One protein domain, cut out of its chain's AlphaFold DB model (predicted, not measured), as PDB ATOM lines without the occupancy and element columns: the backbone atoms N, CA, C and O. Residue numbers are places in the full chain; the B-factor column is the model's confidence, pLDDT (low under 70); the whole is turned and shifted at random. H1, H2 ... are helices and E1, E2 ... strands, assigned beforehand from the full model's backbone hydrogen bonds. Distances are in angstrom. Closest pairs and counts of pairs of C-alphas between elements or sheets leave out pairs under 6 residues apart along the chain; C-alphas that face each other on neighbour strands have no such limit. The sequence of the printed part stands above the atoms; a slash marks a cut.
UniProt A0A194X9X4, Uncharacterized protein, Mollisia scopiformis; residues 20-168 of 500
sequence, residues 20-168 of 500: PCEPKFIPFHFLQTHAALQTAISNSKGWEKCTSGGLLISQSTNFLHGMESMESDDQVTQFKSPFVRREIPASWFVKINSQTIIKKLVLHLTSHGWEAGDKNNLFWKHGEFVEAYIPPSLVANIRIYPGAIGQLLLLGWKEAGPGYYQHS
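This is residues 20 to 168 of the 500 residues of an uncharacterized protein of Mollisia scopiformis (UniProt A0A194X9X4). What does the model look like? Two small three-stranded sheets, E1 E6 E2 and E4 E3 E5, face each other with their strands crossed, a sandwich in the middle, with H1 and H2 at the first sheet, H4, H5 and H6 round the second, and the short H3 farther out, near H4 and H6. Long loops, residues 59 to 89 and 112 to 130, join the parts, and residues 32 to 37, of which 35 to 37 belong to H2, stick out. What is it made of? The printed part has 149 residues, under half of them in named elements, with six named helices and six named strands in the order E1 H1 H2 E2 E3 H3 H4 E4 H5 H6 E5 E6, of mixed class. The sheets, E1 E6 E2 and E4 E3 E5, are antiparallel; the whole is compact, with a radius of gyration of the C-alphas of 15.3 A and spans of 44 by 32 by 30 A.

What surrounds the first strand? E1, residues 25 to 27, is antiparallel to E6, residues 163 to 166, with N 26 and O 164 2.8 A apart, and E6 is antiparallel to E2, residues 47 to 50, with N 50 and O 163 2.8 A apart. H1, residues 28 to 31, only grazes this sheet; H2, residues 35 to 42, is over E6 at a height over the sheet of 10.8 A. What is the other sheet? E3, residues 54 to 58, is antiparallel to E4, residues 131 to 134, with N 57 and O 132 2.8 A apart, and to E5, residues 158 to 160, with N 56 and O 158 2.8 A apart. In the sandwich, two sheets face to face, the strands cross at 65 degrees. Where are the later helices? H4, residues 99 to 111, H5, residues 136 to 143, and H6, residues 148 to 154, only graze the second sheet; H4 with residues 101 to 105 only just touches H5, with 3 pairs of C-alphas within 8 A, the closest those of Ile 101 and Asn 141, 7.0 A. H3, residues 90 to 93, is close to but not clearly touching H6. Every O i to N i+4 pair is within hydrogen-bond range in H2, H4, H5 and H6; H1 and H3 are too short for one.

Where do the elements begin and end? E1 begins at C-alpha 25, (8.124, -2.776, -45.822), and E6 ends at C-alpha 166, (13.797, -3.257, -43.006). Which are longest? H4 spans 17.9 A and E3 12.9 A.

How far does it reach? The C-alphas farthest apart, of Ala 35 and Lys 119, are 45.0 A apart. Which links are long? E3 to H3 and H4 to E4; the printed part has no cut. Where is confidence low? Residues 63 to 82 are under 70; the mean pLDDT of the printed part is 86.1.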
ATOM      1  N   PRO A  20      13.553   7.043 -39.559       94.06
ATOM      2  CA  PRO A  20      12.208   6.705 -39.111       94.06
ATOM      3  C   PRO A  20      11.157   7.051 -40.176       94.06
ATOM      4  O   PRO A  20      10.219   6.284 -40.358       94.06
ATOM      5  N   CYS A  21      11.373   8.093 -40.981       93.06
ATOM      6  CA  CYS A  21      10.430   8.591 -41.987       93.06
ATOM      7  C   CYS A  21      10.560   7.932 -43.374       93.06
ATOM      8  O   CYS A  21      10.186   8.543 -44.369       93.06
ATOM      9  N   GLU A  22      11.112   6.721 -43.468       93.69
ATOM     10  CA  GLU A  22      11.151   5.935 -44.714       93.69
ATOM     11  C   GLU A  22      10.253   4.692 -44.618       93.69
ATOM     12  O   GLU A  22      10.056   4.169 -43.512       93.69
ATOM     13  N   PRO A  23       9.750   4.152 -45.742       93.56
ATOM     14  CA  PRO A  23       9.006   2.898 -45.741       93.56
ATOM     15  C   PRO A  23       9.791   1.764 -45.069       93.56
ATOM     16  O   PRO A  23      10.993   1.596 -45.286       93.56
ATOM     17  N   LYS A  24       9.109   0.963 -44.242       94.12
ATOM     18  CA  LYS A  24       9.716  -0.171 -43.508       94.12
ATOM     19  C   LYS A  24       9.410  -1.535 -44.121       94.12
ATOM     20  O   LYS A  24       9.949  -2.544 -43.668       94.12
ATOM     21  N   PHE A  25       8.554  -1.568 -45.136       94.19
ATOM     22  CA  PHE A  25       8.124  -2.776 -45.822       94.19
ATOM     23  C   PHE A  25       7.823  -2.471 -47.288       94.19
ATOM     24  O   PHE A  25       7.252  -1.428 -47.599       94.19
ATOM     25  N   ILE A  26       8.199  -3.387 -48.179       91.88
ATOM     26  CA  ILE A  26       7.923  -3.313 -49.610       91.88
ATOM     27  C   ILE A  26       7.385  -4.677 -50.078       91.88
ATOM     28  O   ILE A  26       8.118  -5.671 -50.036       91.88
ATOM     29  N   PRO A  27       6.128  -4.751 -50.547       88.88
ATOM     30  CA  PRO A  27       5.558  -5.962 -51.132       88.88
ATOM     31  C   PRO A  27       6.345  -6.479 -52.346       88.88
ATOM     32  O   PRO A  27       6.842  -5.692 -53.153       88.88
ATOM     33  N   PHE A  28       6.392  -7.803 -52.554       88.00
ATOM     34  CA  PHE A  28       7.105  -8.370 -53.714       88.00
ATOM     35  C   PHE A  28       6.577  -7.880 -55.062       88.00
ATOM     36  O   PHE A  28       7.372  -7.621 -55.963       88.00
ATOM     37  N   HIS A  29       5.260  -7.735 -55.207       83.50
ATOM     38  CA  HIS A  29       4.651  -7.333 -56.475       83.50
ATOM     39  C   HIS A  29       5.052  -5.911 -56.901       83.50
ATOM     40  O   HIS A  29       5.188  -5.654 -58.092       83.50
ATOM     41  N   PHE A  30       5.332  -5.003 -55.957       85.00
ATOM     42  CA  PHE A  30       5.832  -3.660 -56.274       85.00
ATOM     43  C   PHE A  30       7.260  -3.678 -56.839       85.00
ATOM     44  O   PHE A  30       7.610  -2.857 -57.687       85.00
ATOM     45  N   LEU A  31       8.080  -4.649 -56.429       84.19
ATOM     46  CA  LEU A  31       9.454  -4.784 -56.916       84.19
ATOM     47  C   LEU A  31       9.551  -5.413 -58.307       84.19
ATOM     48  O   LEU A  31      10.520  -5.142 -59.012       84.19
ATOM     49  N   GLN A  32       8.559  -6.205 -58.727       80.00
ATOM     50  CA  GLN A  32       8.571  -6.890 -60.031       80.00
ATOM     51  C   GLN A  32       8.678  -5.922 -61.216       80.00
ATOM     52  O   GLN A  32       9.234  -6.272 -62.254       80.00
ATOM     53  N   THR A  33       8.175  -4.699 -61.061       77.06
ATOM     54  CA  THR A  33       8.209  -3.657 -62.093       77.06
ATOM     55  C   THR A  33       9.410  -2.710 -61.955       77.06
ATOM     56  O   THR A  33       9.555  -1.799 -62.765       77.06
ATOM     57  N   HIS A  34      10.294  -2.924 -60.966       86.12
ATOM     58  CA  HIS A  34      11.389  -2.016 -60.592       86.12
ATOM     59  C   HIS A  34      12.713  -2.762 -60.376       86.12
ATOM     60  O   HIS A  34      13.223  -2.849 -59.257       86.12
ATOM     61  N   ALA A  35      13.308  -3.260 -61.464       89.06
ATOM     62  CA  ALA A  35      14.515  -4.093 -61.421       89.06
ATOM     63  C   ALA A  35      15.680  -3.460 -60.631       89.06
ATOM     64  O   ALA A  35      16.290  -4.127 -59.800       89.06
ATOM     65  N   ALA A  36      15.957  -2.164 -60.824       91.06
ATOM     66  CA  ALA A  36      17.048  -1.479 -60.123       91.06
ATOM     67  C   ALA A  36      16.842  -1.445 -58.598       91.06
ATOM     68  O   ALA A  36      17.762  -1.757 -57.839       91.06
ATOM     69  N   LEU A  37      15.625  -1.122 -58.147       91.69
ATOM     70  CA  LEU A  37      15.274  -1.123 -56.726       91.69
ATOM     71  C   LEU A  37      15.299  -2.545 -56.152       91.69
ATOM     72  O   LEU A  37      15.818  -2.757 -55.059       91.69
ATOM     73  N   GLN A  38      14.798  -3.532 -56.899       92.00
ATOM     74  CA  GLN A  38      14.824  -4.936 -56.495       92.00
ATOM     75  C   GLN A  38      16.257  -5.438 -56.278       92.00
ATOM     76  O   GLN A  38      16.535  -6.079 -55.260       92.00
ATOM     77  N   THR A  39      17.175  -5.123 -57.197       92.19
ATOM     78  CA  THR A  39      18.600  -5.445 -57.055       92.19
ATOM     79  C   THR A  39      19.203  -4.735 -55.844       92.19
ATOM     80  O   THR A  39      19.879  -5.376 -55.041       92.19
ATOM     81  N   ALA A  40      18.929  -3.439 -55.667       92.56
ATOM     82  CA  ALA A  40      19.470  -2.662 -54.554       92.56
ATOM     83  C   ALA A  40      18.993  -3.177 -53.183       92.56
ATOM     84  O   ALA A  40      19.800  -3.324 -52.267       92.56
ATOM     85  N   ILE A  41      17.706  -3.512 -53.045       92.88
ATOM     86  CA  ILE A  41      17.133  -4.096 -51.822       92.88
ATOM     87  C   ILE A  41      17.709  -5.484 -51.556       92.88
ATOM     88  O   ILE A  41      18.110  -5.763 -50.431       92.88
ATOM     89  N   SER A  42      17.796  -6.335 -52.581       90.12
ATOM     90  CA  SER A  42      18.297  -7.709 -52.425       90.12
ATOM     91  C   SER A  42      19.768  -7.755 -52.001       90.12
ATOM     92  O   SER A  42      20.172  -8.678 -51.302       90.12
ATOM     93  N   ASN A  43      20.554  -6.748 -52.391       89.31
ATOM     94  CA  ASN A  43      21.957  -6.603 -51.997       89.31
ATOM     95  C   ASN A  43      22.137  -5.772 -50.713       89.31
ATOM     96  O   ASN A  43      23.258  -5.636 -50.213       89.31
ATOM     97  N   SER A  44      21.065  -5.185 -50.176       88.50
ATOM     98  CA  SER A  44      21.140  -4.343 -48.988       88.50
ATOM     99  C   SER A  44      21.337  -5.188 -47.737       88.50
ATOM    100  O   SER A  44      20.590  -6.120 -47.466       88.50
ATOM    101  N   LYS A  45      22.274  -4.778 -46.878       83.56
ATOM    102  CA  LYS A  45      22.454  -5.384 -45.549       83.56
ATOM    103  C   LYS A  45      21.305  -5.089 -44.576       83.56
ATOM    104  O   LYS A  45      21.405  -5.474 -43.422       83.56
ATOM    105  N   GLY A  46      20.318  -4.261 -44.936       88.38
ATOM    106  CA  GLY A  46      19.227  -3.840 -44.034       88.38
ATOM    107  C   GLY A  46      17.868  -4.455 -44.327       88.38
ATOM    108  O   GLY A  46      17.033  -4.562 -43.432       88.38
ATOM    109  N   TRP A  47      17.661  -4.903 -45.561       94.50
ATOM    110  CA  TRP A  47      16.383  -5.438 -45.990       94.50
ATOM    111  C   TRP A  47      16.425  -6.957 -46.017       94.50
ATOM    112  O   TRP A  47      17.348  -7.555 -46.562       94.50
ATOM    113  N   GLU A  48      15.408  -7.584 -45.443       94.69
ATOM    114  CA  GLU A  48      15.279  -9.032 -45.381       94.69
ATOM    115  C   GLU A  48      13.970  -9.473 -46.036       94.69
ATOM    116  O   GLU A  48      12.931  -8.819 -45.920       94.69
ATOM    117  N   LYS A  49      14.029 -10.598 -46.746       94.88
ATOM    118  CA  LYS A  49      12.863 -11.232 -47.356       94.88
ATOM    119  C   LYS A  49      11.977 -11.850 -46.268       94.88
ATOM    120  O   LYS A  49      12.474 -12.557 -45.400       94.88
ATOM    121  N   CYS A  50      10.664 -11.660 -46.346       93.00
ATOM    122  CA  CYS A  50       9.704 -12.245 -45.411       93.00
ATOM    123  C   CYS A  50       8.481 -12.841 -46.122       93.00
ATOM    124  O   CYS A  50       8.124 -12.454 -47.239       93.00
ATOM    125  N   THR A  51       7.858 -13.821 -45.469       92.38
ATOM    126  CA  THR A  51       6.561 -14.391 -45.862       92.38
ATOM    127  C   THR A  51       5.411 -13.499 -45.389       92.38
ATOM    128  O   THR A  51       5.631 -12.491 -44.716       92.38
ATOM    129  N   SER A  52       4.173 -13.886 -45.703       91.00
ATOM    130  CA  SER A  52       2.985 -13.262 -45.115       91.00
ATOM    131  C   SER A  52       2.939 -13.421 -43.586       91.00
ATOM    132  O   SER A  52       3.640 -14.254 -42.999       91.00
ATOM    133  N   GLY A  53       2.097 -12.607 -42.944       89.75
ATOM    134  CA  GLY A  53       1.796 -12.695 -41.509       89.75
ATOM    135  C   GLY A  53       2.466 -11.632 -40.637       89.75
ATOM    136  O   GLY A  53       2.316 -11.669 -39.416       89.75
ATOM    137  N   GLY A  54       3.185 -10.684 -41.242       94.38
ATOM    138  CA  GLY A  54       3.640  -9.467 -40.567       94.38
ATOM    139  C   GLY A  54       2.508  -8.450 -40.391       94.38
ATOM    140  O   GLY A  54       1.429  -8.608 -40.961       94.38
ATOM    141  N   LEU A  55       2.761  -7.390 -39.624       94.56
ATOM    142  CA  LEU A  55       1.840  -6.262 -39.466       94.56
ATOM    143  C   LEU A  55       2.487  -4.973 -39.973       94.56
ATOM    144  O   LEU A  55       3.590  -4.640 -39.557       94.56
ATOM    145  N   LEU A  56       1.792  -4.231 -40.829       93.19
ATOM    146  CA  LEU A  56       2.208  -2.930 -41.351       93.19
ATOM    147  C   LEU A  56       1.289  -1.831 -40.821       93.19
ATOM    148  O   LEU A  56       0.073  -1.994 -40.791       93.19
ATOM    149  N   ILE A  57       1.864  -0.685 -40.482       92.19
ATOM    150  CA  ILE A  57       1.156   0.587 -40.399       92.19
ATOM    151  C   ILE A  57       1.874   1.583 -41.310       92.19
ATOM    152  O   ILE A  57       3.064   1.845 -41.141       92.19
ATOM    153  N   SER A  58       1.161   2.070 -42.322       89.56
ATOM    154  CA  SER A  58       1.693   2.965 -43.350       89.56
ATOM    155  C   SER A  58       0.641   4.003 -43.720       89.56
ATOM    156  O   SER A  58      -0.543   3.676 -43.879       89.56
ATOM    157  N   GLN A  59       1.073   5.256 -43.846       89.00
ATOM    158  CA  GLN A  59       0.240   6.353 -44.349       89.00
ATOM    159  C   GLN A  59       0.732   6.901 -45.691       89.00
ATOM    160  O   GLN A  59      -0.048   7.553 -46.383       89.00
ATOM    161  N   SER A  60       1.982   6.619 -46.067       86.31
ATOM    162  CA  SER A  60       2.575   7.101 -47.318       86.31
ATOM    163  C   SER A  60       2.263   6.226 -48.529       86.31
ATOM    164  O   SER A  60       2.397   6.690 -49.656       86.31
ATOM    165  N   THR A  61       1.894   4.956 -48.331       82.75
ATOM    166  CA  THR A  61       1.648   4.031 -49.446       82.75
ATOM    167  C   THR A  61       0.387   4.447 -50.212       82.75
ATOM    168  O   THR A  61      -0.699   4.498 -49.640       82.75
ATOM    169  N   ASN A  62       0.517   4.711 -51.510       75.00
ATOM    170  CA  ASN A  62      -0.537   5.120 -52.433       75.00
ATOM    171  C   ASN A  62      -0.822   4.031 -53.469       75.00
ATOM    172  O   ASN A  62       0.087   3.387 -53.988       75.00
ATOM    173  N   PHE A  63      -2.099   3.856 -53.808       64.19
ATOM    174  CA  PHE A  63      -2.503   2.987 -54.910       64.19
ATOM    175  C   PHE A  63      -2.415   3.740 -56.235       64.19
ATOM    176  O   PHE A  63      -2.867   4.881 -56.344       64.19
ATOM    177  N   LEU A  64      -1.898   3.073 -57.266       54.03
ATOM    178  CA  LEU A  64      -2.142   3.489 -58.644       54.03
ATOM    179  C   LEU A  64      -3.629   3.249 -58.961       54.03
ATOM    180  O   LEU A  64      -4.193   2.215 -58.591       54.03
ATOM    181  N   HIS A  65      -4.270   4.218 -59.620       41.31
ATOM    182  CA  HIS A  65      -5.682   4.157 -60.022       41.31
ATOM    183  C   HIS A  65      -5.983   2.819 -60.735       41.31
ATOM    184  O   HIS A  65      -5.357   2.515 -61.749       41.31
ATOM    185  N   GLY A  66      -6.918   2.020 -60.201       42.88
ATOM    186  CA  GLY A  66      -7.307   0.707 -60.747       42.88
ATOM    187  C   GLY A  66      -6.853  -0.529 -59.951       42.88
ATOM    188  O   GLY A  66      -7.233  -1.638 -60.313       42.88
ATOM    189  N   MET A  67      -6.091  -0.366 -58.861       49.50
ATOM    190  CA  MET A  67      -5.641  -1.472 -57.988       49.50
ATOM    191  C   MET A  67      -6.401  -1.574 -56.649       49.50
ATOM    192  O   MET A  67      -5.958  -2.283 -55.749       49.50
ATOM    193  N   GLU A  68      -7.531  -0.873 -56.490       43.03
ATOM    194  CA  GLU A  68      -8.208  -0.679 -55.189       43.03
ATOM    195  C   GLU A  68      -8.764  -1.954 -54.527       43.03
ATOM    196  O   GLU A  68      -9.082  -1.934 -53.337       43.03
ATOM    197  N   SER A  69      -8.809  -3.082 -55.232       45.34
ATOM    198  CA  SER A  69      -9.119  -4.384 -54.638       45.34
ATOM    199  C   SER A  69      -8.742  -5.518 -55.594       45.34
ATOM    200  O   SER A  69      -9.608  -6.119 -56.227       45.34
ATOM    201  N   MET A  70      -7.452  -5.830 -55.734       41.53
ATOM    202  CA  MET A  70      -7.091  -7.168 -56.213       41.53
ATOM    203  C   MET A  70      -7.166  -8.136 -55.032       41.53
ATOM    204  O   MET A  70      -6.168  -8.429 -54.381       41.53
ATOM    205  N   GLU A  71      -8.373  -8.631 -54.761       44.75
ATOM    206  CA  GLU A  71      -8.548  -9.939 -54.128       44.75
ATOM    207  C   GLU A  71      -8.057 -10.998 -55.129       44.75
ATOM    208  O   GLU A  71      -8.832 -11.581 -55.879       44.75
ATOM    209  N   SER A  72      -6.743 -11.195 -55.223       41.41
ATOM    210  CA  SER A  72      -6.210 -12.472 -55.694       41.41
ATOM    211  C   SER A  72      -5.952 -13.357 -54.478       41.41
ATOM    212  O   SER A  72      -5.793 -12.845 -53.367       41.41
ATOM    213  N   ASP A  73      -5.888 -14.671 -54.692       43.09
ATOM    214  CA  ASP A  73      -5.711 -15.743 -53.693       43.09
ATOM    215  C   ASP A  73      -4.506 -15.588 -52.717       43.09
ATOM    216  O   ASP A  73      -4.283 -16.446 -51.866       43.09
ATOM    217  N   ASP A  74      -3.770 -14.471 -52.774       42.41
ATOM    218  CA  ASP A  74      -2.600 -14.107 -51.963       42.41
ATOM    219  C   ASP A  74      -2.880 -13.077 -50.832       42.41
ATOM    220  O   ASP A  74      -1.940 -12.539 -50.243       42.41
ATOM    221  N   GLN A  75      -4.148 -12.794 -50.488       45.75
ATOM    222  CA  GLN A  75      -4.562 -11.958 -49.334       45.75
ATOM    223  C   GLN A  75      -3.859 -10.586 -49.215       45.75
ATOM    224  O   GLN A  75      -3.401 -10.175 -48.145       45.75
ATOM    225  N   VAL A  76      -3.798  -9.824 -50.306       48.31
ATOM    226  CA  VAL A  76      -3.252  -8.458 -50.292       48.31
ATOM    227  C   VAL A  76      -4.356  -7.469 -49.906       48.31
ATOM    228  O   VAL A  76      -5.001  -6.859 -50.755       48.31
ATOM    229  N   THR A  77      -4.609  -7.315 -48.605       47.56
ATOM    230  CA  THR A  77      -5.569  -6.320 -48.100       47.56
ATOM    231  C   THR A  77      -4.871  -4.989 -47.808       47.56
ATOM    232  O   THR A  77      -3.920  -4.921 -47.041       47.56
ATOM    233  N   GLN A  78      -5.344  -3.933 -48.474       51.09
ATOM    234  CA  GLN A  78      -5.078  -2.502 -48.264       51.09
ATOM    235  C   GLN A  78      -3.899  -2.114 -47.337       51.09
ATOM    236  O   GLN A  78      -4.060  -2.034 -46.121       51.09
ATOM    237  N   PHE A  79      -2.741  -1.759 -47.913       61.47
ATOM    238  CA  PHE A  79      -1.572  -1.274 -47.153       61.47
ATOM    239  C   PHE A  79      -1.713   0.162 -46.629       61.47
ATOM    240  O   PHE A  79      -1.070   0.515 -45.640       61.47
ATOM    241  N   LYS A  80      -2.556   0.986 -47.267       65.94
ATOM    242  CA  LYS A  80      -2.882   2.332 -46.785       65.94
ATOM    243  C   LYS A  80      -4.005   2.236 -45.765       65.94
ATOM    244  O   LYS A  80      -5.133   1.892 -46.122       65.94
ATOM    245  N   SER A  81      -3.726   2.558 -44.505       67.38
ATOM    246  CA  SER A  81      -4.804   2.634 -43.523       67.38
ATOM    247  C   SER A  81      -5.532   3.981 -43.647       67.38
ATOM    248  O   SER A  81      -4.881   5.022 -43.535       67.38
ATOM    249  N   PRO A  82      -6.870   4.007 -43.832       65.38
ATOM    250  CA  PRO A  82      -7.636   5.258 -43.890       65.38
ATOM    251  C   PRO A  82      -7.626   6.003 -42.548       65.38
ATOM    252  O   PRO A  82      -7.952   7.185 -42.476       65.38
ATOM    253  N   PHE A  83      -7.252   5.304 -41.475       78.94
ATOM    254  CA  PHE A  83      -7.143   5.828 -40.130       78.94
ATOM    255  C   PHE A  83      -5.912   5.242 -39.439       78.94
ATOM    256  O   PHE A  83      -5.762   4.023 -39.368       78.94
ATOM    257  N   VAL A  84      -5.039   6.096 -38.909       85.31
ATOM    258  CA  VAL A  84      -3.829   5.676 -38.195       85.31
ATOM    259  C   VAL A  84      -3.759   6.361 -36.843       85.31
ATOM    260  O   VAL A  84      -3.776   7.590 -36.746       85.31
ATOM    261  N   ARG A  85      -3.652   5.558 -35.781       90.44
ATOM    262  CA  ARG A  85      -3.314   6.055 -34.448       90.44
ATOM    263  C   ARG A  85      -1.801   6.183 -34.332       90.44
ATOM    264  O   ARG A  85      -1.065   5.224 -34.531       90.44
ATOM    265  N   ARG A  86      -1.350   7.364 -33.914       93.62
ATOM    266  CA  ARG A  86       0.053   7.662 -33.585       93.62
ATOM    267  C   ARG A  86       0.444   7.224 -32.168       93.62
ATOM    268  O   ARG A  86       1.426   7.718 -31.631       93.62
ATOM    269  N   GLU A  87      -0.335   6.340 -31.551       94.56
ATOM    270  CA  GLU A  87      -0.130   5.860 -30.185       94.56
ATOM    271  C   GLU A  87      -0.395   4.353 -30.106       94.56
ATOM    272  O   GLU A  87      -1.418   3.870 -30.599       94.56
ATOM    273  N   ILE A  88       0.499   3.633 -29.427       95.44
ATOM    274  CA  ILE A  88       0.267   2.280 -28.924       95.44
ATOM    275  C   ILE A  88       0.102   2.393 -27.402       95.44
ATOM    276  O   ILE A  88       1.087   2.651 -26.702       95.44
ATOM    277  N   PRO A  89      -1.124   2.237 -26.871       94.62
ATOM    278  CA  PRO A  89      -1.413   2.529 -25.474       94.62
ATOM    279  C   PRO A  89      -0.835   1.463 -24.540       94.62
ATOM    280  O   PRO A  89      -0.761   0.283 -24.887       94.62
ATOM    281  N   ALA A  90      -0.539   1.847 -23.298       93.19
ATOM    282  CA  ALA A  90      -0.061   0.929 -22.258       93.19
ATOM    283  C   ALA A  90      -0.977  -0.280 -22.045       93.19
ATOM    284  O   ALA A  90      -0.514  -1.402 -21.840       93.19
ATOM    285  N   SER A  91      -2.292  -0.068 -22.160       93.31
ATOM    286  CA  SER A  91      -3.300  -1.124 -22.034       93.31
ATOM    287  C   SER A  91      -3.145  -2.244 -23.066       93.31
ATOM    288  O   SER A  91      -3.605  -3.356 -22.815       93.31
ATOM    289  N   TRP A  92      -2.496  -1.980 -24.206       95.38
ATOM    290  CA  TRP A  92      -2.154  -3.012 -25.180       95.38
ATOM    291  C   TRP A  92      -0.989  -3.877 -24.691       95.38
ATOM    292  O   TRP A  92      -1.098  -5.101 -24.699       95.38
ATOM    293  N   PHE A  93       0.084  -3.260 -24.189       94.69
ATOM    294  CA  PHE A  93       1.249  -3.984 -23.670       94.69
ATOM    295  C   PHE A  93       0.898  -4.888 -22.483       94.69
ATOM    296  O   PHE A  93       1.403  -6.003 -22.404       94.69
ATOM    297  N   VAL A  94      -0.033  -4.466 -21.618       92.00
ATOM    298  CA  VAL A  94      -0.528  -5.268 -20.478       92.00
ATOM    299  C   VAL A  94      -1.154  -6.604 -20.915       92.00
ATOM    300  O   VAL A  94      -1.209  -7.544 -20.128       92.00
ATOM    301  N   LYS A  95      -1.600  -6.741 -22.172       93.38
ATOM    302  CA  LYS A  95      -2.138  -8.011 -22.695       93.38
ATOM    303  C   LYS A  95      -1.060  -9.070 -22.934       93.38
ATOM    304  O   LYS A  95      -1.389 -10.249 -23.050       93.38
ATOM    305  N   ILE A  96       0.202  -8.663 -23.041       95.06
ATOM    306  CA  ILE A  96       1.334  -9.541 -23.329       95.06
ATOM    307  C   ILE A  96       1.968  -9.934 -21.994       95.06
ATOM    308  O   ILE A  96       2.694  -9.156 -21.386       95.06
ATOM    309  N   ASN A  97       1.726 -11.161 -21.531       91.69
ATOM    310  CA  ASN A  97       2.222 -11.622 -20.227       91.69
ATOM    311  C   ASN A  97       3.673 -12.149 -20.283       91.69
ATOM    312  O   ASN A  97       3.987 -13.201 -19.732       91.69
ATOM    313  N   SER A  98       4.553 -11.469 -21.025       94.06
ATOM    314  CA  SER A  98       5.971 -11.825 -21.155       94.06
ATOM    315  C   SER A  98       6.821 -10.571 -21.324       94.06
ATOM    316  O   SER A  98       6.773  -9.909 -22.365       94.06
ATOM    317  N   GLN A  99       7.645 -10.272 -20.316       91.25
ATOM    318  CA  GLN A  99       8.567  -9.133 -20.357       91.25
ATOM    319  C   GLN A  99       9.580  -9.269 -21.493       91.25
ATOM    320  O   GLN A  99       9.842  -8.302 -22.197       91.25
ATOM    321  N   THR A 100      10.080 -10.476 -21.756       91.75
ATOM    322  CA  THR A 100      11.006 -10.739 -22.866       91.75
ATOM    323  C   THR A 100      10.397 -10.382 -24.223       91.75
ATOM    324  O   THR A 100      11.071  -9.785 -25.065       91.75
ATOM    325  N   ILE A 101       9.120 -10.709 -24.449       95.06
ATOM    326  CA  ILE A 101       8.416 -10.347 -25.688       95.06
ATOM    327  C   ILE A 101       8.200  -8.830 -25.756       95.06
ATOM    328  O   ILE A 101       8.478  -8.234 -26.798       95.06
ATOM    329  N   ILE A 102       7.784  -8.193 -24.655       95.62
ATOM    330  CA  ILE A 102       7.610  -6.734 -24.584       95.62
ATOM    331  C   ILE A 102       8.928  -6.011 -24.892       95.62
ATOM    332  O   ILE A 102       8.951  -5.175 -25.792       95.62
ATOM    333  N   LYS A 103      10.035  -6.373 -24.228       94.50
ATOM    334  CA  LYS A 103      11.374  -5.799 -24.462       94.50
ATOM    335  C   LYS A 103      11.760  -5.899 -25.945       94.50
ATOM    336  O   LYS A 103      12.171  -4.908 -26.548       94.50
ATOM    337  N   LYS A 104      11.566  -7.068 -26.575       95.00
ATOM    338  CA  LYS A 104      11.844  -7.276 -28.012       95.00
ATOM    339  C   LYS A 104      10.984  -6.382 -28.912       95.00
ATOM    340  O   LYS A 104      11.511  -5.797 -29.858       95.00
ATOM    341  N   LEU A 105       9.688  -6.252 -28.623       96.00
ATOM    342  CA  LEU A 105       8.771  -5.404 -29.393       96.00
ATOM    343  C   LEU A 105       9.095  -3.923 -29.245       96.00
ATOM    344  O   LEU A 105       9.154  -3.220 -30.247       96.00
ATOM    345  N   VAL A 106       9.330  -3.448 -28.024       96.62
ATOM    346  CA  VAL A 106       9.657  -2.043 -27.769       96.62
ATOM    347  C   VAL A 106      10.983  -1.684 -28.423       96.62
ATOM    348  O   VAL A 106      11.056  -0.681 -29.129       96.62
ATOM    349  N   LEU A 107      12.013  -2.528 -28.313       96.62
ATOM    350  CA  LEU A 107      13.272  -2.313 -29.030       96.62
ATOM    351  C   LEU A 107      13.078  -2.287 -30.550       96.62
ATOM    352  O   LEU A 107      13.678  -1.451 -31.221       96.62
ATOM    353  N   HIS A 108      12.235  -3.160 -31.102       97.00
ATOM    354  CA  HIS A 108      11.932  -3.173 -32.531       97.00
ATOM    355  C   HIS A 108      11.197  -1.897 -32.978       97.00
ATOM    356  O   HIS A 108      11.670  -1.195 -33.870       97.00
ATOM    357  N   LEU A 109      10.097  -1.546 -32.309       96.88
ATOM    358  CA  LEU A 109       9.285  -0.368 -32.622       96.88
ATOM    359  C   LEU A 109      10.088   0.926 -32.458       96.88
ATOM    360  O   LEU A 109      10.055   1.786 -33.338       96.88
ATOM    361  N   THR A 110      10.876   1.043 -31.386       96.94
ATOM    362  CA  THR A 110      11.737   2.216 -31.173       96.94
ATOM    363  C   THR A 110      12.922   2.288 -32.136       96.94
ATOM    364  O   THR A 110      13.404   3.378 -32.425       96.94
ATOM    365  N   SER A 111      13.336   1.168 -32.743       96.12
ATOM    366  CA  SER A 111      14.276   1.199 -33.877       96.12
ATOM    367  C   SER A 111      13.649   1.788 -35.139       96.12
ATOM    368  O   SER A 111      14.364   2.315 -35.983       96.12
ATOM    369  N   HIS A 112      12.328   1.688 -35.290       94.88
ATOM    370  CA  HIS A 112      11.597   2.208 -36.447       94.88
ATOM    371  C   HIS A 112      11.116   3.656 -36.264       94.88
ATOM    372  O   HIS A 112      10.563   4.208 -37.210       94.88
ATOM    373  N   GLY A 113      11.348   4.274 -35.099       93.75
ATOM    374  CA  GLY A 113      10.943   5.656 -34.810       93.75
ATOM    375  C   GLY A 113       9.770   5.802 -33.840       93.75
ATOM    376  O   GLY A 113       9.278   6.902 -33.621       93.75
ATOM    377  N   TRP A 114       9.282   4.720 -33.232       95.75
ATOM    378  CA  TRP A 114       8.390   4.903 -32.087       95.75
ATOM    379  C   TRP A 114       9.188   5.448 -30.898       95.75
ATOM    380  O   TRP A 114      10.314   5.028 -30.637       95.75
ATOM    381  N   GLU A 115       8.607   6.372 -30.153       94.25
ATOM    382  CA  GLU A 115       9.234   6.987 -28.989       94.25
ATOM    383  C   GLU A 115       8.465   6.666 -27.711       94.25
ATOM    384  O   GLU A 115       7.262   6.402 -27.743       94.25
ATOM    385  N   ALA A 116       9.164   6.736 -26.579       90.06
ATOM    386  CA  ALA A 116       8.553   6.681 -25.258       90.06
ATOM    387  C   ALA A 116       7.529   7.811 -25.068       90.06
ATOM    388  O   ALA A 116       7.768   8.964 -25.457       90.06
ATOM    389  N   GLY A 117       6.397   7.470 -24.458       85.00
ATOM    390  CA  GLY A 117       5.454   8.421 -23.878       85.00
ATOM    391  C   GLY A 117       5.459   8.391 -22.352       85.00
ATOM    392  O   GLY A 117       6.102   7.548 -21.736       85.00
ATOM    393  N   ASP A 118       4.683   9.280 -21.735       78.00
ATOM    394  CA  ASP A 118       4.724   9.512 -20.281       78.00
ATOM    395  C   ASP A 118       4.029   8.426 -19.435       78.00
ATOM    396  O   ASP A 118       3.993   8.518 -18.208       78.00
ATOM    397  N   LYS A 119       3.380   7.435 -20.061       81.50
ATOM    398  CA  LYS A 119       2.485   6.494 -19.365       81.50
ATOM    399  C   LYS A 119       2.646   5.051 -19.831       81.50
ATOM    400  O   LYS A 119       1.633   4.390 -20.038       81.50
ATOM    401  N   ASN A 120       3.869   4.541 -19.998       87.25
ATOM    402  CA  ASN A 120       4.105   3.184 -20.520       87.25
ATOM    403  C   ASN A 120       3.445   2.947 -21.890       87.25
ATOM    404  O   ASN A 120       2.944   1.866 -22.190       87.25
ATOM    405  N   ASN A 121       3.404   3.974 -22.729       91.94
ATOM    406  CA  ASN A 121       2.904   3.913 -24.095       91.94
ATOM    407  C   ASN A 121       4.014   4.288 -25.078       91.94
ATOM    408  O   ASN A 121       5.053   4.826 -24.693       91.94
ATOM    409  N   LEU A 122       3.788   3.977 -26.353       95.81
ATOM    410  CA  LEU A 122       4.658   4.422 -27.437       95.81
ATOM    411  C   LEU A 122       3.915   5.399 -28.340       95.81
ATOM    412  O   LEU A 122       2.745   5.180 -28.652       95.81
ATOM    413  N   PHE A 123       4.614   6.429 -28.807       94.69
ATOM    414  CA  PHE A 123       4.081   7.435 -29.720       94.69
ATOM    415  C   PHE A 123       4.903   7.565 -30.994       94.69
ATOM    416  O   PHE A 123       6.118   7.392 -30.995       94.69
ATOM    417  N   TRP A 124       4.233   7.967 -32.065       94.19
ATOM    418  CA  TRP A 124       4.869   8.427 -33.286       94.19
ATOM    419  C   TRP A 124       4.891   9.957 -33.326       94.19
ATOM    420  O   TRP A 124       3.867  10.596 -33.591       94.19
ATOM    421  N   LYS A 125       6.060  10.549 -33.059       90.69
ATOM    422  CA  LYS A 125       6.248  12.013 -33.051       90.69
ATOM    423  C   LYS A 125       6.839  12.563 -34.348       90.69
ATOM    424  O   LYS A 125       6.889  13.775 -34.531       90.69
ATOM    425  N   HIS A 126       7.280  11.690 -35.245       86.12
ATOM    426  CA  HIS A 126       7.881  12.090 -36.510       86.12
ATOM    427  C   HIS A 126       6.824  12.521 -37.534       86.12
ATOM    428  O   HIS A 126       5.701  12.025 -37.499       86.12
ATOM    429  N   GLY A 127       7.232  13.403 -38.455       76.00
ATOM    430  CA  GLY A 127       6.643  13.667 -39.775       76.00
ATOM    431  C   GLY A 127       5.115  13.708 -39.943       76.00
ATOM    432  O   GLY A 127       4.307  13.678 -39.011       76.00
ATOM    433  N   GLU A 128       4.702  13.778 -41.203       81.56
ATOM    434  CA  GLU A 128       3.291  13.711 -41.598       81.56
ATOM    435  C   GLU A 128       2.760  12.267 -41.623       81.56
ATOM    436  O   GLU A 128       1.602  12.022 -41.280       81.56
ATOM    437  N   PHE A 129       3.626  11.294 -41.922       89.69
ATOM    438  CA  PHE A 129       3.255   9.890 -42.083       89.69
ATOM    439  C   PHE A 129       3.818   9.006 -40.967       89.69
ATOM    440  O   PHE A 129       4.960   9.184 -40.537       89.69
ATOM    441  N   VAL A 130       3.023   8.031 -40.522       91.31
ATOM    442  CA  VAL A 130       3.484   6.889 -39.719       91.31
ATOM    443  C   VAL A 130       3.950   5.769 -40.641       91.31
ATOM    444  O   VAL A 130       3.196   5.360 -41.521       91.31
ATOM    445  N   GLU A 131       5.148   5.237 -40.389       92.12
ATOM    446  CA  GLU A 131       5.714   4.103 -41.127       92.12
ATOM    447  C   GLU A 131       6.374   3.103 -40.174       92.12
ATOM    448  O   GLU A 131       7.465   3.334 -39.646       92.12
ATOM    449  N   ALA A 132       5.733   1.956 -39.958       94.12
ATOM    450  CA  ALA A 132       6.318   0.874 -39.180       94.12
ATOM    451  C   ALA A 132       5.812  -0.496 -39.626       94.12
ATOM    452  O   ALA A 132       4.664  -0.673 -40.014       94.12
ATOM    453  N   TYR A 133       6.683  -1.491 -39.514       95.56
ATOM    454  CA  TYR A 133       6.379  -2.886 -39.794       95.56
ATOM    455  C   TYR A 133       6.804  -3.748 -38.608       95.56
ATOM    456  O   TYR A 133       7.820  -3.430 -38.001       95.56
ATOM    457  N   ILE A 134       6.055  -4.809 -38.301       97.00
ATOM    458  CA  ILE A 134       6.403  -5.862 -37.341       97.00
ATOM    459  C   ILE A 134       6.516  -7.184 -38.122       97.00
ATOM    460  O   ILE A 134       5.525  -7.607 -38.728       97.00
ATOM    461  N   PRO A 135       7.678  -7.866 -38.112       96.31
ATOM    462  CA  PRO A 135       7.900  -9.076 -38.899       96.31
ATOM    463  C   PRO A 135       7.093 -10.280 -38.399       96.31
ATOM    464  O   PRO A 135       6.761 -10.340 -37.208       96.31
ATOM    465  N   PRO A 136       6.838 -11.288 -39.262       96.12
ATOM    466  CA  PRO A 136       5.996 -12.437 -38.924       96.12
ATOM    467  C   PRO A 136       6.449 -13.177 -37.660       96.12
ATOM    468  O   PRO A 136       5.619 -13.612 -36.868       96.12
ATOM    469  N   SER A 137       7.760 -13.269 -37.423       95.19
ATOM    470  CA  SER A 137       8.330 -13.904 -36.228       95.19
ATOM    471  C   SER A 137       7.942 -13.191 -34.927       95.19
ATOM    472  O   SER A 137       7.626 -13.846 -33.935       95.19
ATOM    473  N   LEU A 138       7.911 -11.854 -34.918       96.06
ATOM    474  CA  LEU A 138       7.454 -11.080 -33.761       96.06
ATOM    475  C   LEU A 138       5.929 -11.089 -33.643       96.06
ATOM    476  O   LEU A 138       5.418 -11.174 -32.527       96.06
ATOM    477  N   VAL A 139       5.205 -11.071 -34.766       96.94
ATOM    478  CA  VAL A 139       3.740 -11.211 -34.771       96.94
ATOM    479  C   VAL A 139       3.318 -12.567 -34.199       96.94
ATOM    480  O   VAL A 139       2.391 -12.622 -33.395       96.94
ATOM    481  N   ALA A 140       4.013 -13.654 -34.540       96.06
ATOM    482  CA  ALA A 140       3.744 -14.987 -34.001       96.06
ATOM    483  C   ALA A 140       3.853 -15.022 -32.465       96.06
ATOM    484  O   ALA A 140       2.977 -15.577 -31.803       96.06
ATOM    485  N   ASN A 141       4.860 -14.344 -31.900       95.62
ATOM    486  CA  ASN A 141       5.058 -14.254 -30.450       95.62
ATOM    487  C   ASN A 141       3.918 -13.525 -29.724       95.62
ATOM    488  O   ASN A 141       3.670 -13.812 -28.558       95.62
ATOM    489  N   ILE A 142       3.222 -12.587 -30.379       96.44
ATOM    490  CA  ILE A 142       2.089 -11.871 -29.765       96.44
ATOM    491  C   ILE A 142       0.724 -12.459 -30.118       96.44
ATOM    492  O   ILE A 142      -0.240 -12.238 -29.387       96.44
ATOM    493  N   ARG A 143       0.619 -13.225 -31.211       95.25
ATOM    494  CA  ARG A 143      -0.645 -13.814 -31.680       95.25
ATOM    495  C   ARG A 143      -1.237 -14.817 -30.688       95.25
ATOM    496  O   ARG A 143      -2.450 -14.999 -30.672       95.25
ATOM    497  N   ILE A 144      -0.403 -15.413 -29.837       94.94
ATOM    498  CA  ILE A 144      -0.832 -16.318 -28.761       94.94
ATOM    499  C   ILE A 144      -1.657 -15.615 -27.668       94.94
ATOM    500  O   ILE A 144      -2.371 -16.287 -26.928       94.94
ATOM    501  N   TYR A 145      -1.581 -14.282 -27.555       96.00
ATOM    502  CA  TYR A 145      -2.306 -13.518 -26.540       96.00
ATOM    503  C   TYR A 145      -3.665 -13.035 -27.079       96.00
ATOM    504  O   TYR A 145      -3.710 -12.278 -28.059       96.00
ATOM    505  N   PRO A 146      -4.792 -13.418 -26.445       94.75
ATOM    506  CA  PRO A 146      -6.127 -13.077 -26.928       94.75
ATOM    507  C   PRO A 146      -6.341 -11.573 -27.144       94.75
ATOM    508  O   PRO A 146      -6.144 -10.747 -26.250       94.75
ATOM    509  N   GLY A 147      -6.780 -11.209 -28.351       92.19
ATOM    510  CA  GLY A 147      -7.121  -9.833 -28.720       92.19
ATOM    511  C   GLY A 147      -5.933  -8.893 -28.965       92.19
ATOM    512  O   GLY A 147      -6.168  -7.752 -29.362       92.19
ATOM    513  N   ALA A 148      -4.680  -9.339 -28.792       94.69
ATOM    514  CA  ALA A 148      -3.499  -8.498 -29.017       94.69
ATOM    515  C   ALA A 148      -3.401  -8.014 -30.475       94.69
ATOM    516  O   ALA A 148      -3.226  -6.819 -30.717       94.69
ATOM    517  N   ILE A 149      -3.592  -8.923 -31.440       95.31
ATOM    518  CA  ILE A 149      -3.617  -8.591 -32.875       95.31
ATOM    519  C   ILE A 149      -4.831  -7.725 -33.211       95.31
ATOM    520  O   ILE A 149      -4.681  -6.669 -33.817       95.31
ATOM    521  N   GLY A 150      -6.026  -8.128 -32.765       93.88
ATOM    522  CA  GLY A 150      -7.267  -7.401 -33.049       93.88
ATOM    523  C   GLY A 150      -7.212  -5.935 -32.609       93.88
ATOM    524  O   GLY A 150      -7.662  -5.060 -33.342       93.88
ATOM    525  N   GLN A 151      -6.589  -5.642 -31.463       93.75
ATOM    526  CA  GLN A 151      -6.413  -4.263 -31.013       93.75
ATOM    527  C   GLN A 151      -5.432  -3.474 -31.892       93.75
ATOM    528  O   GLN A 151      -5.720  -2.319 -32.183       93.75
ATOM    529  N   LEU A 152      -4.325  -4.066 -32.364       94.25
ATOM    530  CA  LEU A 152      -3.443  -3.387 -33.326       94.25
ATOM    531  C   LEU A 152      -4.185  -3.063 -34.630       94.25
ATOM    532  O   LEU A 152      -4.053  -1.955 -35.147       94.25
ATOM    533  N   LEU A 153      -5.026  -3.978 -35.120       92.81
ATOM    534  CA  LEU A 153      -5.839  -3.729 -36.315       92.81
ATOM    535  C   LEU A 153      -6.796  -2.538 -36.124       92.81
ATOM    536  O   LEU A 153      -6.926  -1.699 -37.014       92.81
ATOM    537  N   LEU A 154      -7.403  -2.400 -34.938       92.12
ATOM    538  CA  LEU A 154      -8.237  -1.241 -34.582       92.12
ATOM    539  C   LEU A 154      -7.448   0.078 -34.484       92.12
ATOM    540  O   LEU A 154      -8.032   1.154 -34.621       92.12
ATOM    541  N   LEU A 155      -6.134   0.016 -34.252       92.75
ATOM    542  CA  LEU A 155      -5.244   1.184 -34.248       92.75
ATOM    543  C   LEU A 155      -4.778   1.588 -35.660       92.75
ATOM    544  O   LEU A 155      -4.108   2.612 -35.804       92.75
ATOM    545  N   GLY A 156      -5.148   0.826 -36.692       91.50
ATOM    546  CA  GLY A 156      -4.788   1.099 -38.085       91.50
ATOM    547  C   GLY A 156      -3.648   0.239 -38.629       91.50
ATOM    548  O   GLY A 156      -3.201   0.485 -39.745       91.50
ATOM    549  N   TRP A 157      -3.181  -0.767 -37.882       93.00
ATOM    550  CA  TRP A 157      -2.278  -1.778 -38.434       93.00
ATOM    551  C   TRP A 157      -3.039  -2.722 -39.374       93.00
ATOM    552  O   TRP A 157      -4.246  -2.930 -39.234       93.00
ATOM    553  N   LYS A 158      -2.333  -3.318 -40.331       90.50
ATOM    554  CA  LYS A 158      -2.869  -4.240 -41.336       90.50
ATOM    555  C   LYS A 158      -1.966  -5.457 -41.461       90.50
ATOM    556  O   LYS A 158      -0.756  -5.341 -41.279       90.50
ATOM    557  N   GLU A 159      -2.543  -6.616 -41.758       90.25
ATOM    558  CA  GLU A 159      -1.740  -7.793 -42.085       90.25
ATOM    559  C   GLU A 159      -1.054  -7.585 -43.436       90.25
ATOM    560  O   GLU A 159      -1.660  -7.116 -44.396       90.25
ATOM    561  N   ALA A 160       0.237  -7.895 -43.490       88.44
ATOM    562  CA  ALA A 160       1.037  -7.753 -44.691       88.44
ATOM    563  C   ALA A 160       1.235  -9.109 -45.376       88.44
ATOM    564  O   ALA A 160       1.526 -10.123 -44.727       88.44
ATOM    565  N   GLY A 161       1.138  -9.093 -46.706       87.00
ATOM    566  CA  GLY A 161       1.561 -10.194 -47.565       87.00
ATOM    567  C   GLY A 161       3.089 -10.369 -47.594       87.00
ATOM    568  O   GLY A 161       3.814  -9.734 -46.825       87.00
ATOM    569  N   PRO A 162       3.606 -11.229 -48.483       91.06
ATOM    570  CA  PRO A 162       5.039 -11.458 -48.604       91.06
ATOM    571  C   PRO A 162       5.764 -10.253 -49.237       91.06
ATOM    572  O   PRO A 162       5.233  -9.555 -50.110       91.06
ATOM    573  N   GLY A 163       6.997  -9.999 -48.802       91.94
ATOM    574  CA  GLY A 163       7.733  -8.797 -49.190       91.94
ATOM    575  C   GLY A 163       9.152  -8.735 -48.638       91.94
ATOM    576  O   GLY A 163       9.699  -9.722 -48.143       91.94
ATOM    577  N   TYR A 164       9.750  -7.554 -48.716       94.69
ATOM    578  CA  TYR A 164      10.977  -7.216 -48.007       94.69
ATOM    579  C   TYR A 164      10.649  -6.257 -46.873       94.69
ATOM    580  O   TYR A 164       9.833  -5.356 -47.048       94.69
ATOM    581  N   TYR A 165      11.301  -6.418 -45.731       95.12
ATOM    582  CA  TYR A 165      11.181  -5.488 -44.617       95.12
ATOM    583  C   TYR A 165      12.552  -5.008 -44.166       95.12
ATOM    584  O   TYR A 165      13.545  -5.723 -44.289       95.12
ATOM    585  N   GLN A 166      12.601  -3.795 -43.634       94.75
ATOM    586  CA  GLN A 166      13.797  -3.257 -43.006       94.75
ATOM    587  C   GLN A 166      13.924  -3.843 -41.595       94.75
ATOM    588  O   GLN A 166      13.046  -3.642 -40.756       94.75
ATOM    589  N   HIS A 167      15.008  -4.565 -41.314       92.50
ATOM    590  CA  HIS A 167      15.189  -5.194 -40.010       92.50
ATOM    591  C   HIS A 167      15.748  -4.217 -38.959       92.50
ATOM    592  O   HIS A 167      16.551  -3.326 -39.244       92.50
ATOM    593  N   SER A 168      15.431  -4.451 -37.683       92.69
ATOM    594  CA  SER A 168      15.893  -3.610 -36.565       92.69
ATOM    595  C   SER A 168      17.254  -4.022 -35.969       92.69
ATOM    596  O   SER A 168      17.721  -3.442 -34.983       92.69
TER     597      SER A 168